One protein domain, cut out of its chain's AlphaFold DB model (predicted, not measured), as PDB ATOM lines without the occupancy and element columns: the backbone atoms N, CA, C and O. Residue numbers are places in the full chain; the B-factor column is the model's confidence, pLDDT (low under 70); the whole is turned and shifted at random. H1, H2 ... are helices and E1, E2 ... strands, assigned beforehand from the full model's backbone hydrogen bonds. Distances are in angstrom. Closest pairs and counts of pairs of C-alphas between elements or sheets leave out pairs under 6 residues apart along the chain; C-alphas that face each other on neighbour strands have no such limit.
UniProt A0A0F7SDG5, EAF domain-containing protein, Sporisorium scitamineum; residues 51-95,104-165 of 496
ATOM      1  N   ARG A  51      35.102  52.025  57.324       69.12
ATOM      2  CA  ARG A  51      34.527  51.170  56.272       69.12
ATOM      3  C   ARG A  51      35.554  50.721  55.238       69.12
ATOM      4  O   ARG A  51      35.244  49.885  54.394       69.12
ATOM      5  N   TYR A  52      36.759  51.278  55.292       86.94
ATOM      6  CA  TYR A  52      37.763  51.101  54.257       86.94
ATOM      7  C   TYR A  52      38.718  49.963  54.577       86.94
ATOM      8  O   TYR A  52      39.166  49.773  55.709       86.94
ATOM      9  N   VAL A  53      39.053  49.219  53.534       89.25
ATOM     10  CA  VAL A  53      39.964  48.084  53.569       89.25
ATOM     11  C   VAL A  53      40.963  48.248  52.431       89.25
ATOM     12  O   VAL A  53      40.573  48.577  51.312       89.25
ATOM     13  N   ALA A  54      42.241  48.001  52.703       91.44
ATOM     14  CA  ALA A  54      43.283  47.973  51.685       91.44
ATOM     15  C   ALA A  54      43.461  46.553  51.138       91.44
ATOM     16  O   ALA A  54      43.663  45.605  51.899       91.44
ATOM     17  N   LEU A  55      43.429  46.411  49.815       92.12
ATOM     18  CA  LEU A  55      43.694  45.154  49.118       92.12
ATOM     19  C   LEU A  55      44.978  45.311  48.299       92.12
ATOM     20  O   LEU A  55      44.988  45.986  47.273       92.12
ATOM     21  N   ASN A  56      46.060  44.690  48.761       92.88
ATOM     22  CA  ASN A  56      47.364  44.732  48.109       92.88
ATOM     23  C   ASN A  56      47.561  43.455  47.295       92.88
ATOM     24  O   ASN A  56      47.653  42.369  47.862       92.88
ATOM     25  N   PHE A  57      47.650  43.577  45.973       91.94
ATOM     26  CA  PHE A  57      47.826  42.438  45.076       91.94
ATOM     27  C   PHE A  57      49.294  42.285  44.677       91.94
ATOM     28  O   PHE A  57      49.881  43.217  44.139       91.94
ATOM     29  N   ASN A  58      49.871  41.094  44.859       88.31
ATOM     30  CA  ASN A  58      51.217  40.807  44.335       88.31
ATOM     31  C   ASN A  58      51.231  40.723  42.803       88.31
ATOM     32  O   ASN A  58      52.226  41.013  42.151       88.31
ATOM     33  N   PHE A  59      50.119  40.261  42.238       87.19
ATOM     34  CA  PHE A  59      49.889  40.175  40.808       87.19
ATOM     35  C   PHE A  59      48.387  40.297  40.592       87.19
ATOM     36  O   PHE A  59      47.632  39.476  41.119       87.19
ATOM     37  N   LYS A  60      47.960  41.311  39.843       86.81
ATOM     38  CA  LYS A  60      46.566  41.494  39.443       86.81
ATOM     39  C   LYS A  60      46.479  41.231  37.936       86.81
ATOM     40  O   LYS A  60      47.142  41.947  37.193       86.81
ATOM     41  N   PRO A  61      45.762  40.190  37.478       86.50
ATOM     42  CA  PRO A  61      45.556  39.988  36.049       86.50
ATOM     43  C   PRO A  61      44.699  41.125  35.478       86.50
ATOM     44  O   PRO A  61      43.804  41.615  36.168       86.50
ATOM     45  N   ASP A  62      44.936  41.498  34.220       88.38
ATOM     46  CA  ASP A  62      44.212  42.586  33.542       88.38
ATOM     47  C   ASP A  62      42.688  42.362  33.570       88.38
ATOM     48  O   ASP A  62      41.926  43.281  33.860       88.38
ATOM     49  N   SER A  63      42.238  41.112  33.420       85.69
ATOM     50  CA  SER A  63      40.818  40.734  33.497       85.69
ATOM     51  C   SER A  63      40.173  40.956  34.870       85.69
ATOM     52  O   SER A  63      38.954  41.071  34.960       85.69
ATOM     53  N   ALA A  64      40.961  41.096  35.942       87.31
ATOM     54  CA  ALA A  64      40.438  41.433  37.265       87.31
ATOM     55  C   ALA A  64      40.132  42.932  37.446       87.31
ATOM     56  O   ALA A  64      39.636  43.331  38.502       87.31
ATOM     57  N   HIS A  65      40.471  43.791  36.478       85.69
ATOM     58  CA  HIS A  65      40.157  45.222  36.549       85.69
ATOM     59  C   HIS A  65      38.681  45.518  36.287       85.69
ATOM     60  O   HIS A  65      38.139  46.426  36.914       85.69
ATOM     61  N   ASP A  66      38.028  44.707  35.458       86.62
ATOM     62  CA  ASP A  66      36.627  44.900  35.075       86.62
ATOM     63  C   ASP A  66      35.639  44.227  36.041       86.62
ATOM     64  O   ASP A  66      34.419  44.348  35.899       86.62
ATOM     65  N   CYS A  67      36.151  43.525  37.057       87.88
ATOM     66  CA  CYS A  67      35.336  42.858  38.060       87.88
ATOM     67  C   CYS A  67      34.556  43.874  38.901       87.88
ATOM     68  O   CYS A  67      35.109  44.556  39.762       87.88
ATOM     69  N   LYS A  68      33.236  43.919  38.711       86.62
ATOM     70  CA  LYS A  68      32.331  44.768  39.507       86.62
ATOM     71  C   LYS A  68      31.936  44.146  40.843       86.62
ATOM     72  O   LYS A  68      31.405  44.837  41.709       86.62
ATOM     73  N   ARG A  69      32.122  42.834  40.988       89.06
ATOM     74  CA  ARG A  69      31.660  42.060  42.141       89.06
ATOM     75  C   ARG A  69      32.779  41.201  42.691       89.06
ATOM     76  O   ARG A  69      33.536  40.588  41.939       89.06
ATOM     77  N   GLY A  70      32.845  41.156  44.016       90.69
ATOM     78  CA  GLY A  70      33.804  40.353  44.746       90.69
ATOM     79  C   GLY A  70      33.265  39.916  46.100       90.69
ATOM     80  O   GLY A  70      32.404  40.580  46.673       90.69
ATOM     81  N   ALA A  71      33.759  38.794  46.609       92.00
ATOM     82  CA  ALA A  71      33.515  38.337  47.972       92.00
ATOM     83  C   ALA A  71      34.852  38.076  48.664       92.00
ATOM     84  O   ALA A  71      35.669  37.309  48.161       92.00
ATOM     85  N   LEU A  72      35.063  38.715  49.815       91.88
ATOM     86  CA  LEU A  72      36.214  38.490  50.687       91.88
ATOM     87  C   LEU A  72      35.749  37.710  51.917       91.88
ATOM     88  O   LEU A  72      34.907  38.189  52.675       91.88
ATOM     89  N   PHE A  73      36.293  36.518  52.127       90.50
ATOM     90  CA  PHE A  73      35.935  35.666  53.256       90.50
ATOM     91  C   PHE A  73      37.126  34.832  53.716       90.50
ATOM     92  O   PHE A  73      38.107  34.651  53.007       90.50
ATOM     93  N   GLN A  74      37.037  34.319  54.934       91.31
ATOM     94  CA  GLN A  74      38.003  33.383  55.488       91.31
ATOM     95  C   GLN A  74      37.531  31.955  55.165       91.31
ATOM     96  O   GLN A  74      36.456  31.571  55.635       91.31
ATOM     97  N   PRO A  75      38.264  31.164  54.359       84.31
ATOM     98  CA  PRO A  75      37.894  29.786  54.064       84.31
ATOM     99  C   PRO A  75      37.933  28.930  55.332       84.31
ATOM    100  O   PRO A  75      38.935  28.882  56.045       84.31
ATOM    101  N   GLY A  76      36.843  28.209  55.590       80.62
ATOM    102  CA  GLY A  76      36.714  27.322  56.744       80.62
ATOM    103  C   GLY A  76      36.119  27.991  57.988       80.62
ATOM    104  O   GLY A  76      35.956  29.201  58.081       80.62
ATOM    105  N   SER A  77      35.748  27.171  58.972       72.50
ATOM    106  CA  SER A  77      35.077  27.631  60.197       72.50
ATOM    107  C   SER A  77      36.028  28.225  61.241       72.50
ATOM    108  O   SER A  77      35.578  28.742  62.266       72.50
ATOM    109  N   SER A  78      37.343  28.118  61.035       60.62
ATOM    110  CA  SER A  78      38.336  28.580  61.999       60.62
ATOM    111  C   SER A  78      38.571  30.078  61.849       60.62
ATOM    112  O   SER A  78      39.220  30.496  60.898       60.62
ATOM    113  N   ARG A  79      38.118  30.869  62.828       68.94
ATOM    114  CA  ARG A  79      38.421  32.306  62.969       68.94
ATOM    115  C   ARG A  79      39.844  32.539  63.487       68.94
ATOM    116  O   ARG A  79      40.043  33.133  64.543       68.94
ATOM    117  N   ASN A  80      40.840  31.989  62.802       71.75
ATOM    118  CA  ASN A  80      42.235  32.225  63.153       71.75
ATOM    119  C   ASN A  80      42.693  33.555  62.537       71.75
ATOM    120  O   ASN A  80      42.491  33.775  61.347       71.75
ATOM    121  N   VAL A  81      43.326  34.424  63.328       67.00
ATOM    122  CA  VAL A  81      43.912  35.694  62.851       67.00
ATOM    123  C   VAL A  81      44.989  35.446  61.785       67.00
ATOM    124  O   VAL A  81      45.185  36.271  60.902       67.00
ATOM    125  N   ASN A  82      45.630  34.274  61.821       73.06
ATOM    126  CA  ASN A  82      46.654  33.859  60.861       73.06
ATOM    127  C   ASN A  82      46.104  33.046  59.680       73.06
ATOM    128  O   ASN A  82      46.891  32.424  58.972       73.06
ATOM    129  N   ALA A  83      44.784  32.946  59.500       78.25
ATOM    130  CA  ALA A  83      44.279  32.231  58.335       78.25
ATOM    131  C   ALA A  83      44.450  33.067  57.067       78.25
ATOM    132  O   ALA A  83      44.315  34.292  57.085       78.25
ATOM    133  N   ASP A  84      44.657  32.367  55.960       90.06
ATOM    134  CA  ASP A  84      44.578  32.970  54.644       90.06
ATOM    135  C   ASP A  84      43.133  33.378  54.364       90.06
ATOM    136  O   ASP A  84      42.206  32.577  54.457       90.06
ATOM    137  N   TRP A  85      42.944  34.646  54.033       93.44
ATOM    138  CA  TRP A  85      41.703  35.164  53.489       93.44
ATOM    139  C   TRP A  85      41.640  34.864  52.001       93.44
ATOM    140  O   TRP A  85      42.666  34.824  51.328       93.44
ATOM    141  N   GLN A  86      40.432  34.675  51.487       93.81
ATOM    142  CA  GLN A  86      40.158  34.410  50.084       93.81
ATOM    143  C   GLN A  86      39.250  35.504  49.529       93.81
ATOM    144  O   GLN A  86      38.157  35.744  50.043       93.81
ATOM    145  N   LEU A  87      39.728  36.183  48.490       94.62
ATOM    146  CA  LEU A  87      38.968  37.124  47.681       94.62
ATOM    147  C   LEU A  87      38.621  36.448  46.358       94.62
ATOM    148  O   LEU A  87      39.514  36.065  45.608       94.62
ATOM    149  N   GLU A  88      37.339  36.340  46.048       94.56
ATOM    150  CA  GLU A  88      36.862  35.845  44.758       94.56
ATOM    151  C   GLU A  88      36.206  36.991  43.998       94.56
ATOM    152  O   GLU A  88      35.277  37.607  44.515       94.56
ATOM    153  N   LEU A  89      36.689  37.291  42.791       93.69
ATOM    154  CA  LEU A  89      36.151  38.331  41.910       93.69
ATOM    155  C   LEU A  89      35.465  37.697  40.698       93.69
ATOM    156  O   LEU A  89      36.026  36.790  40.089       93.69
ATOM    157  N   GLU A  90      34.273  38.170  40.333       91.25
ATOM    158  CA  GLU A  90      33.521  37.650  39.180       91.25
ATOM    159  C   GLU A  90      34.252  37.963  37.873       91.25
ATOM    160  O   GLU A  90      34.506  39.130  37.579       91.25
ATOM    161  N   SER A  91      34.587  36.939  37.085       88.38
ATOM    162  CA  SER A  91      35.233  37.152  35.790       88.38
ATOM    163  C   SER A  91      34.192  37.576  34.754       88.38
ATOM    164  O   SER A  91      33.232  36.849  34.497       88.38
ATOM    165  N   THR A  92      34.387  38.749  34.150       82.38
ATOM    166  CA  THR A  92      33.528  39.291  33.083       82.38
ATOM    167  C   THR A  92      33.759  38.612  31.731       82.38
ATOM    168  O   THR A  92      32.953  38.769  30.818       82.38
ATOM    169  N   GLU A  93      34.823  37.814  31.601       74.56
ATOM    170  CA  GLU A  93      35.263  37.203  30.341       74.56
ATOM    171  C   GLU A  93      34.254  36.188  29.773       74.56
ATOM    172  O   GLU A  93      34.202  35.965  28.567       74.56
ATOM    173  N   ALA A  94      33.405  35.592  30.617       63.19
ATOM    174  CA  ALA A  94      32.512  34.506  30.205       63.19
ATOM    175  C   ALA A  94      31.070  34.921  29.874       63.19
ATOM    176  O   ALA A  94      30.292  34.077  29.420       63.19
ATOM    177  N   GLU A  95      30.687  36.189  30.069       62.81
ATOM    178  CA  GLU A  95      29.325  36.639  29.735       62.81
ATOM    179  C   GLU A  95      29.054  36.658  28.221       62.81
ATOM    180  O   GLU A  95      27.894  36.632  27.813       62.81
ATOM    181  N   LYS A 104      28.569  26.908  37.128       81.50
ATOM    182  CA  LYS A 104      29.767  27.427  37.810       81.50
ATOM    183  C   LYS A 104      30.376  28.682  37.166       81.50
ATOM    184  O   LYS A 104      31.184  28.581  36.246       81.50
ATOM    185  N   LYS A 105      30.003  29.850  37.690       86.06
ATOM    186  CA  LYS A 105      30.523  31.136  37.225       86.06
ATOM    187  C   LYS A 105      32.055  31.198  37.394       86.06
ATOM    188  O   LYS A 105      32.553  30.815  38.462       86.06
ATOM    189  N   PRO A 106      32.798  31.660  36.376       89.38
ATOM    190  CA  PRO A 106      34.235  31.821  36.487       89.38
ATOM    191  C   PRO A 106      34.596  33.003  37.388       89.38
ATOM    192  O   PRO A 106      33.874  33.999  37.465       89.38
ATOM    193  N   ALA A 107      35.728  32.891  38.076       92.25
ATOM    194  CA  ALA A 107      36.244  33.933  38.948       92.25
ATOM    195  C   ALA A 107      37.761  33.979  39.006       92.25
ATOM    196  O   ALA A 107      38.453  32.978  38.828       92.25
ATOM    197  N   HIS A 108      38.250  35.160  39.359       94.12
ATOM    198  CA  HIS A 108      39.615  35.371  39.796       94.12
ATOM    199  C   HIS A 108      39.685  35.159  41.302       94.12
ATOM    200  O   HIS A 108      39.080  35.908  42.069       94.12
ATOM    201  N   VAL A 109      40.419  34.135  41.724       94.25
ATOM    202  CA  VAL A 109      40.601  33.830  43.143       94.25
ATOM    203  C   VAL A 109      41.951  34.352  43.604       94.25
ATOM    204  O   VAL A 109      42.980  34.124  42.968       94.25
ATOM    205  N   PHE A 110      41.949  35.052  44.729       95.12
ATOM    206  CA  PHE A 110      43.145  35.504  45.410       95.12
ATOM    207  C   PHE A 110      43.122  35.020  46.845       95.12
ATOM    208  O   PHE A 110      42.079  35.051  47.492       95.12
ATOM    209  N   THR A 111      44.276  34.628  47.360       94.62
ATOM    210  CA  THR A 111      44.416  34.203  48.749       94.62
ATOM    211  C   THR A 111      45.588  34.893  49.416       94.62
ATOM    212  O   THR A 111      46.613  35.152  48.777       94.62
ATOM    213  N   GLY A 112      45.472  35.153  50.708       94.06
ATOM    214  CA  GLY A 112      46.607  35.557  51.522       94.06
ATOM    215  C   GLY A 112      46.214  36.162  52.863       94.06
ATOM    216  O   GLY A 112      45.029  36.275  53.179       94.06
ATOM    217  N   PRO A 113      47.203  36.524  53.685       93.62
ATOM    218  CA  PRO A 113      46.963  36.908  55.064       93.62
ATOM    219  C   PRO A 113      46.370  38.315  55.190       93.62
ATOM    220  O   PRO A 113      46.627  39.217  54.383       93.62
ATOM    221  N   GLN A 114      45.640  38.518  56.286       91.88
ATOM    222  CA  GLN A 114      45.340  39.849  56.796       91.88
ATOM    223  C   GLN A 114      46.577  40.392  57.514       91.88
ATOM    224  O   GLN A 114      47.144  39.752  58.398       91.88
ATOM    225  N   THR A 115      46.998  41.588  57.135       88.12
ATOM    226  CA  THR A 115      48.122  42.299  57.744       88.12
ATOM    227  C   THR A 115      47.613  43.386  58.679       88.12
ATOM    228  O   THR A 115      46.605  44.042  58.398       88.12
ATOM    229  N   ALA A 116      48.319  43.595  59.790       82.88
ATOM    230  CA  ALA A 116      48.015  44.685  60.706       82.88
ATOM    231  C   ALA A 116      48.212  46.033  60.000       82.88
ATOM    232  O   ALA A 116      49.276  46.303  59.441       82.88
ATOM    233  N   VAL A 117      47.177  46.865  60.043       84.56
ATOM    234  CA  VAL A 117      47.208  48.224  59.503       84.56
ATOM    235  C   VAL A 117      48.008  49.113  60.444       84.56
ATOM    236  O   VAL A 117      47.858  49.032  61.667       84.56
ATOM    237  N   LYS A 118      48.876  49.962  59.893       86.00
ATOM    238  CA  LYS A 118      49.616  50.935  60.698       86.00
ATOM    239  C   LYS A 118      48.673  52.063  61.100       86.00
ATOM    240  O   LYS A 118      47.788  52.451  60.351       86.00
ATOM    241  N   VAL A 119      48.913  52.665  62.263       76.56
ATOM    242  CA  VAL A 119      48.097  53.784  62.789       76.56
ATOM    243  C   VAL A 119      47.975  54.956  61.798       76.56
ATOM    244  O   VAL A 119      47.009  55.716  61.857       76.56
ATOM    245  N   TYR A 120      48.938  55.085  60.883       80.31
ATOM    246  CA  TYR A 120      49.031  56.155  59.890       80.31
ATOM    247  C   TYR A 120      48.555  55.761  58.486       80.31
ATOM    248  O   TYR A 120      48.700  56.562  57.566       80.31
ATOM    249  N   ASP A 121      47.992  54.566  58.301       86.00
ATOM    250  CA  ASP A 121      47.406  54.175  57.020       86.00
ATOM    251  C   ASP A 121      46.026  54.845  56.896       86.00
ATOM    252  O   ASP A 121      44.996  54.342  57.360       86.00
ATOM    253  N   LEU A 122      46.046  56.049  56.324       87.62
ATOM    254  CA  LEU A 122      44.892  56.912  56.104       87.62
ATOM    255  C   LEU A 122      44.607  57.027  54.607       87.62
ATOM    256  O   LEU A 122      45.529  57.062  53.792       87.62
ATOM    257  N   VAL A 123      43.330  57.130  54.255       90.25
ATOM    258  CA  VAL A 123      42.867  57.387  52.890       90.25
ATOM    259  C   VAL A 123      42.125  58.710  52.878       90.25
ATOM    260  O   VAL A 123      41.306  58.983  53.754       90.25
ATOM    261  N   LEU A 124      42.427  59.539  51.881       92.00
ATOM    262  CA  LEU A 124      41.675  60.754  51.624       92.00
ATOM    263  C   LEU A 124      40.391  60.383  50.881       92.00
ATOM    264  O   LEU A 124      40.439  59.867  49.766       92.00
ATOM    265  N   VAL A 125      39.254  60.626  51.516       89.69
ATOM    266  CA  VAL A 125      37.922  60.316  51.006       89.69
ATOM    267  C   VAL A 125      37.183  61.626  50.787       89.69
ATOM    268  O   VAL A 125      37.185  62.497  51.654       89.69
ATOM    269  N   TRP A 126      36.558  61.770  49.624       92.50
ATOM    270  CA  TRP A 126      35.618  62.857  49.384       92.50
ATOM    271  C   TRP A 126      34.295  62.542  50.083       92.50
ATOM    272  O   TRP A 126      33.658  61.534  49.773       92.50
ATOM    273  N   ASP A 127      33.914  63.374  51.047       88.25
ATOM    274  CA  ASP A 127      32.611  63.308  51.695       88.25
ATOM    275  C   ASP A 127      31.614  64.111  50.854       88.25
ATOM    276  O   ASP A 127      31.687  65.338  50.809       88.25
ATOM    277  N   GLU A 128      30.720  63.415  50.146       89.56
ATOM    278  CA  GLU A 128      29.720  64.048  49.278       89.56
ATOM    279  C   GLU A 128      28.711  64.893  50.064       89.56
ATOM    280  O   GLU A 128      28.254  65.906  49.548       89.56
ATOM    281  N   GLU A 129      28.372  64.513  51.301       89.69
ATOM    282  CA  GLU A 129      27.381  65.243  52.106       89.69
ATOM    283  C   GLU A 129      27.959  66.552  52.653       89.69
ATOM    284  O   GLU A 129      27.254  67.557  52.746       89.69
ATOM    285  N   ALA A 130      29.242  66.535  53.015       89.31
ATOM    286  CA  ALA A 130      29.942  67.700  53.542       89.31
ATOM    287  C   ALA A 130      30.668  68.523  52.463       89.31
ATOM    288  O   ALA A 130      31.136  69.615  52.773       89.31
ATOM    289  N   GLU A 131      30.797  68.004  51.238       93.81
ATOM    290  CA  GLU A 131      31.620  68.557  50.151       93.81
ATOM    291  C   GLU A 131      33.072  68.859  50.580       93.81
ATOM    292  O   GLU A 131      33.672  69.871  50.205       93.81
ATOM    293  N   VAL A 132      33.657  67.985  51.406       92.00
ATOM    294  CA  VAL A 132      35.015  68.155  51.949       92.00
ATOM    295  C   VAL A 132      35.800  66.850  51.860       92.00
ATOM    296  O   VAL A 132      35.273  65.754  52.040       92.00
ATOM    297  N   TYR A 133      37.110  66.959  51.630       90.75
ATOM    298  CA  TYR A 133      38.021  65.827  51.761       90.75
ATOM    299  C   TYR A 133      38.297  65.508  53.236       90.75
ATOM    300  O   TYR A 133      38.878  66.322  53.956       90.75
ATOM    301  N   ARG A 134      37.947  64.295  53.667       90.25
ATOM    302  CA  ARG A 134      38.231  63.755  55.001       90.25
ATOM    303  C   ARG A 134      39.309  62.680  54.944       90.25
ATOM    304  O   ARG A 134      39.371  61.886  54.011       90.25
ATOM    305  N   LEU A 135      40.166  62.647  55.962       89.31
ATOM    306  CA  LEU A 135      41.129  61.564  56.156       89.31
ATOM    307  C   LEU A 135      40.498  60.474  57.021       89.31
ATOM    308  O   LEU A 135      40.344  60.657  58.226       89.31
ATOM    309  N   ASP A 136      40.195  59.334  56.410       88.44
ATOM    310  CA  ASP A 136      39.621  58.180  57.095       88.44
ATOM    311  C   ASP A 136      40.657  57.064  57.269       88.44
ATOM    312  O   ASP A 136      41.603  56.908  56.492       88.44
ATOM    313  N   ARG A 137      40.488  56.268  58.329       86.00
ATOM    314  CA  ARG A 137      41.380  55.145  58.640       86.00
ATOM    315  C   ARG A 137      41.053  53.916  57.815       86.00
ATOM    316  O   ARG A 137      39.890  53.559  57.635       86.00
ATOM    317  N   ILE A 138      42.097  53.196  57.427       89.56
ATOM    318  CA  ILE A 138      41.952  51.839  56.913       89.56
ATOM    319  C   ILE A 138      41.722  50.901  58.107       89.56
ATOM    320  O   ILE A 138      42.487  50.896  59.069       89.56
ATOM    321  N   ALA A 139      40.651  50.109  58.081       86.62
ATOM    322  CA  ALA A 139      40.347  49.161  59.153       86.62
ATOM    323  C   ALA A 139      41.202  47.894  59.064       86.62
ATOM    324  O   ALA A 139      41.542  47.282  60.076       86.62
ATOM    325  N   SER A 140      41.498  47.438  57.847       88.38
ATOM    326  CA  SER A 140      42.252  46.208  57.600       88.38
ATOM    327  C   SER A 140      42.989  46.269  56.271       88.38
ATOM    328  O   SER A 140      42.501  46.872  55.320       88.38
ATOM    329  N   ALA A 141      44.154  45.629  56.204       91.81
ATOM    330  CA  ALA A 141      44.929  45.481  54.983       91.81
ATOM    331  C   ALA A 141      45.114  43.994  54.683       91.81
ATOM    332  O   ALA A 141      45.360  43.205  55.594       91.81
ATOM    333  N   PHE A 142      45.009  43.611  53.416       93.12
ATOM    334  CA  PHE A 142      45.153  42.233  52.957       93.12
ATOM    335  C   PHE A 142      46.253  42.162  51.907       93.12
ATOM    336  O   PHE A 142      46.267  42.968  50.979       93.12
ATOM    337  N   SER A 143      47.164  41.198  52.041       93.50
ATOM    338  CA  SER A 143      48.166  40.906  51.014       93.50
ATOM    339  C   SER A 143      47.722  39.672  50.244       93.50
ATOM    340  O   SER A 143      47.775  38.556  50.749       93.50
ATOM    341  N   LEU A 144      47.223  39.891  49.033       94.75
ATOM    342  CA  LEU A 144      46.528  38.902  48.230       94.75
ATOM    343  C   LEU A 144      47.398  38.443  47.058       94.75
ATOM    344  O   LEU A 144      47.933  39.235  46.275       94.75
ATOM    345  N   LYS A 145      47.517  37.125  46.911       94.94
ATOM    346  CA  LYS A 145      48.208  36.474  45.800       94.94
ATOM    347  C   LYS A 145      47.188  35.821  44.879       94.94
ATOM    348  O   LYS A 145      46.321  35.091  45.340       94.94
ATOM    349  N   TYR A 146      47.326  36.054  43.577       94.94
ATOM    350  CA  TYR A 146      46.452  35.447  42.579       94.94
ATOM    351  C   TYR A 146      46.678  33.933  42.462       94.94
ATOM    352  O   TYR A 146      47.804  33.477  42.231       94.94
ATOM    353  N   GLU A 147      45.604  33.159  42.579       93.50
ATOM    354  CA  GLU A 147      45.600  31.707  42.440       93.50
ATOM    355  C   GLU A 147      45.115  31.292  41.047       93.50
ATOM    356  O   GLU A 147      43.929  31.118  40.795       93.50
ATOM    357  N   ARG A 148      46.057  31.039  40.130       89.19
ATOM    358  CA  ARG A 148      45.743  30.627  38.746       89.19
ATOM    359  C   ARG A 148      45.006  29.286  38.644       89.19
ATOM    360  O   ARG A 148      44.373  29.017  37.631       89.19
ATOM    361  N   SER A 149      45.134  28.423  39.652       85.00
ATOM    362  CA  SER A 149      44.509  27.094  39.674       85.00
ATOM    363  C   SER A 149      43.031  27.121  40.048       85.00
ATOM    364  O   SER A 149      42.334  26.139  39.801       85.00
ATOM    365  N   LYS A 150      42.557  28.202  40.681       78.88
ATOM    366  CA  LYS A 150      41.164  28.341  41.099       78.88
ATOM    367  C   LYS A 150      40.503  29.404  40.237       78.88
ATOM    368  O   LYS A 150      40.792  30.587  40.357       78.88
ATOM    369  N   THR A 151      39.622  28.949  39.359       80.06
ATOM    370  CA  THR A 151      38.979  29.791  38.345       80.06
ATOM    371  C   THR A 151      37.462  29.812  38.473       80.06
ATOM    372  O   THR A 151      36.782  30.314  37.589       80.06
ATOM    373  N   VAL A 152      36.911  29.231  39.540       88.19
ATOM    374  CA  VAL A 152      35.471  29.049  39.731       88.19
ATOM    375  C   VAL A 152      35.074  29.569  41.097       88.19
ATOM    376  O   VAL A 152      35.783  29.338  42.078       88.19
ATOM    377  N   LEU A 153      33.915  30.215  41.153       87.06
ATOM    378  CA  LEU A 153      33.343  30.710  42.396       87.06
ATOM    379  C   LEU A 153      33.017  29.595  43.368       87.06
ATOM    380  O   LEU A 153      32.419  28.575  43.010       87.06
ATOM    381  N   SER A 154      33.380  29.822  44.623       89.75
ATOM    382  CA  SER A 154      32.909  28.989  45.711       89.75
ATOM    383  C   SER A 154      31.399  29.158  45.895       89.75
ATOM    384  O   SER A 154      30.818  30.207  45.608       89.75
ATOM    385  N   VAL A 155      30.762  28.113  46.430       88.50
ATOM    386  CA  VAL A 155      29.339  28.151  46.804       88.50
ATOM    387  C   VAL A 155      29.084  29.281  47.805       88.50
ATOM    388  O   VAL A 155      28.097  29.991  47.684       88.50
ATOM    389  N   GLN A 156      30.024  29.520  48.725       85.31
ATOM    390  CA  GLN A 156      29.922  30.581  49.724       85.31
ATOM    391  C   GLN A 156      29.855  31.978  49.087       85.31
ATOM    392  O   GLN A 156      29.003  32.776  49.469       85.31
ATOM    393  N   SER A 157      30.706  32.275  48.100       86.12
ATOM    394  CA  SER A 157      30.623  33.542  47.359       86.12
ATOM    395  C   SER A 157      29.350  33.641  46.537       86.12
ATOM    396  O   SER A 157      28.738  34.704  46.474       86.12
ATOM    397  N   GLN A 158      28.936  32.533  45.919       86.31
ATOM    398  CA  GLN A 158      27.716  32.495  45.126       86.31
ATOM    399  C   GLN A 158      26.486  32.818  45.985       86.31
ATOM    400  O   GLN A 158      25.677  33.648  45.572       86.31
ATOM    401  N   ASP A 159      26.397  32.249  47.189       83.12
ATOM    402  CA  ASP A 159      25.323  32.515  48.148       83.12
ATOM    403  C   ASP A 159      25.294  33.998  48.541       83.12
ATOM    404  O   ASP A 159      24.254  34.649  48.414       83.12
ATOM    405  N   VAL A 160      26.451  34.568  48.912       82.56
ATOM    406  CA  VAL A 160      26.583  35.995  49.268       82.56
ATOM    407  C   VAL A 160      26.100  36.894  48.130       82.56
ATOM    408  O   VAL A 160      25.376  37.860  48.363       82.56
ATOM    409  N   TRP A 161      26.441  36.565  46.886       80.25
ATOM    410  CA  TRP A 161      26.038  37.364  45.730       80.25
ATOM    411  C   TRP A 161      24.563  37.217  45.373       80.25
ATOM    412  O   TRP A 161      23.950  38.167  44.880       80.25
ATOM    413  N   THR A 162      23.978  36.041  45.605       80.12
ATOM    414  CA  THR A 162      22.536  35.851  45.433       80.12
ATOM    415  C   THR A 162      21.739  36.556  46.528       80.12
ATOM    416  O   THR A 162      20.720  37.181  46.227       80.12
ATOM    417  N   ASP A 163      22.227  36.559  47.767       68.69
ATOM    418  CA  ASP A 163      21.551  37.184  48.905       68.69
ATOM    419  C   ASP A 163      21.559  38.714  48.837       68.69
ATOM    420  O   ASP A 163      20.569  39.349  49.216       68.69
ATOM    421  N   ASP A 164      22.622  39.317  48.303       58.44
ATOM    422  CA  ASP A 164      22.696  40.772  48.127       58.44
ATOM    423  C   ASP A 164      21.675  41.267  47.087       58.44
ATOM    424  O   ASP A 164      21.044  42.310  47.253       58.44
ATOM    425  N   SER A 165      21.383  40.447  46.068       55.56
ATOM    426  CA  SER A 165      20.280  40.717  45.136       55.56
ATOM    427  C   SER A 165      18.892  40.592  45.788       55.56
ATOM    428  O   SER A 165      17.929  41.212  45.335       55.56
TER     429      SER A 165
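What this domain is: This is residues 51 to 95 and 104 to 165 of the 496 residues of the protein "EAF domain-containing protein" of Sporisorium scitamineum (UniProt A0A0F7SDG5). One strongly twisted sheet of six strands makes the whole frame: E1, E2, E3, E4 and the later part of E6 form its body, and E5 with residues 132 to 137 of E6 reaches away from that body as an arm at one end of the longest axis. E6, the longest strand, bends and joins the two: its first part pairs with E5 in the arm, its later part with E1 and E4 in the body, where E3 and E2 follow beyond E4. H1 packs on E2, near the other end of the longest axis. The printed part has 107 residues, with six named strands, E1 to E6, followed along the chain by one named helix, H1; the sheet is branched and mixed, with E1 and E6 parallel and its other neighbour pairs, E2 and E3, E3 and E4, E4 and E6, E5 and E6, antiparallel, and the class is mostly strand. The whole is only just compact, close to loose, with a radius of gyration of the C-alphas of 15.4 A and spans of 43 by 33 by 28 A.

How they stand to each other: E6, residues 132 to 146, has three neighbours in staggered pairing and bends by 68 degrees at residue 139. E1, residues 52 to 57, is parallel to it on one side, with N 54 and O 140 at 2.9 A, within hydrogen-bond range. On the other side of E6 are E5, residues 122 to 127, and E4, residues 107 to 115, both antiparallel to it. N 123 and O 136 are 2.8 A apart in the hairpin of E5 and E6, and N 111 and O 145 are 2.9 A apart between E4 and E6. E4 bends by 51 degrees at residue 112. On its other side is E3, residues 84 to 90, antiparallel, with N 87 and O 110 at 2.8 A. E2, residues 70 to 73, forms a hairpin with E3, with N 71 and O 88 at 2.8 A. E1, E2 and E5 are edge strands. E2 and E5 are apart. H1, residues 155 to 165, is on the sheet at a height of 7.8 A and over E2, slantwise to the strands at 57 degrees on the local plane. Their closest C-alphas, of Ala 71 and Ser 157, are 5.6 A apart. In H1, 6 of 7 O i to N i+4 pairs are within hydrogen-bond range.

Where its parts are: E1 begins at C-alpha 52 (37.763, 51.101, 54.257) and is 16.1 A long. E3 measures 19.6 A, E4 23.8 A, and E6 35.9 A from C-alpha 132 (35.015, 68.155, 51.949) to C-alpha 146. H1, 15.6 A long, ends at C-alpha 165 (20.280, 40.717, 45.136).

The domain as a whole: The C-alphas farthest apart, of Ala 130 and Ser 149, are 45.3 A apart. Residues 96 to 103 are not printed, between E3 and E4, and C-alphas 95 and 104 are 12.3 A apart across this cut. The link from E1 to E2 is long, with 12 residues. The mean pLDDT of the printed part is 86.0; residues 51, 78 to 79, 81, 94 to 95 and 163 to 165 are under 70.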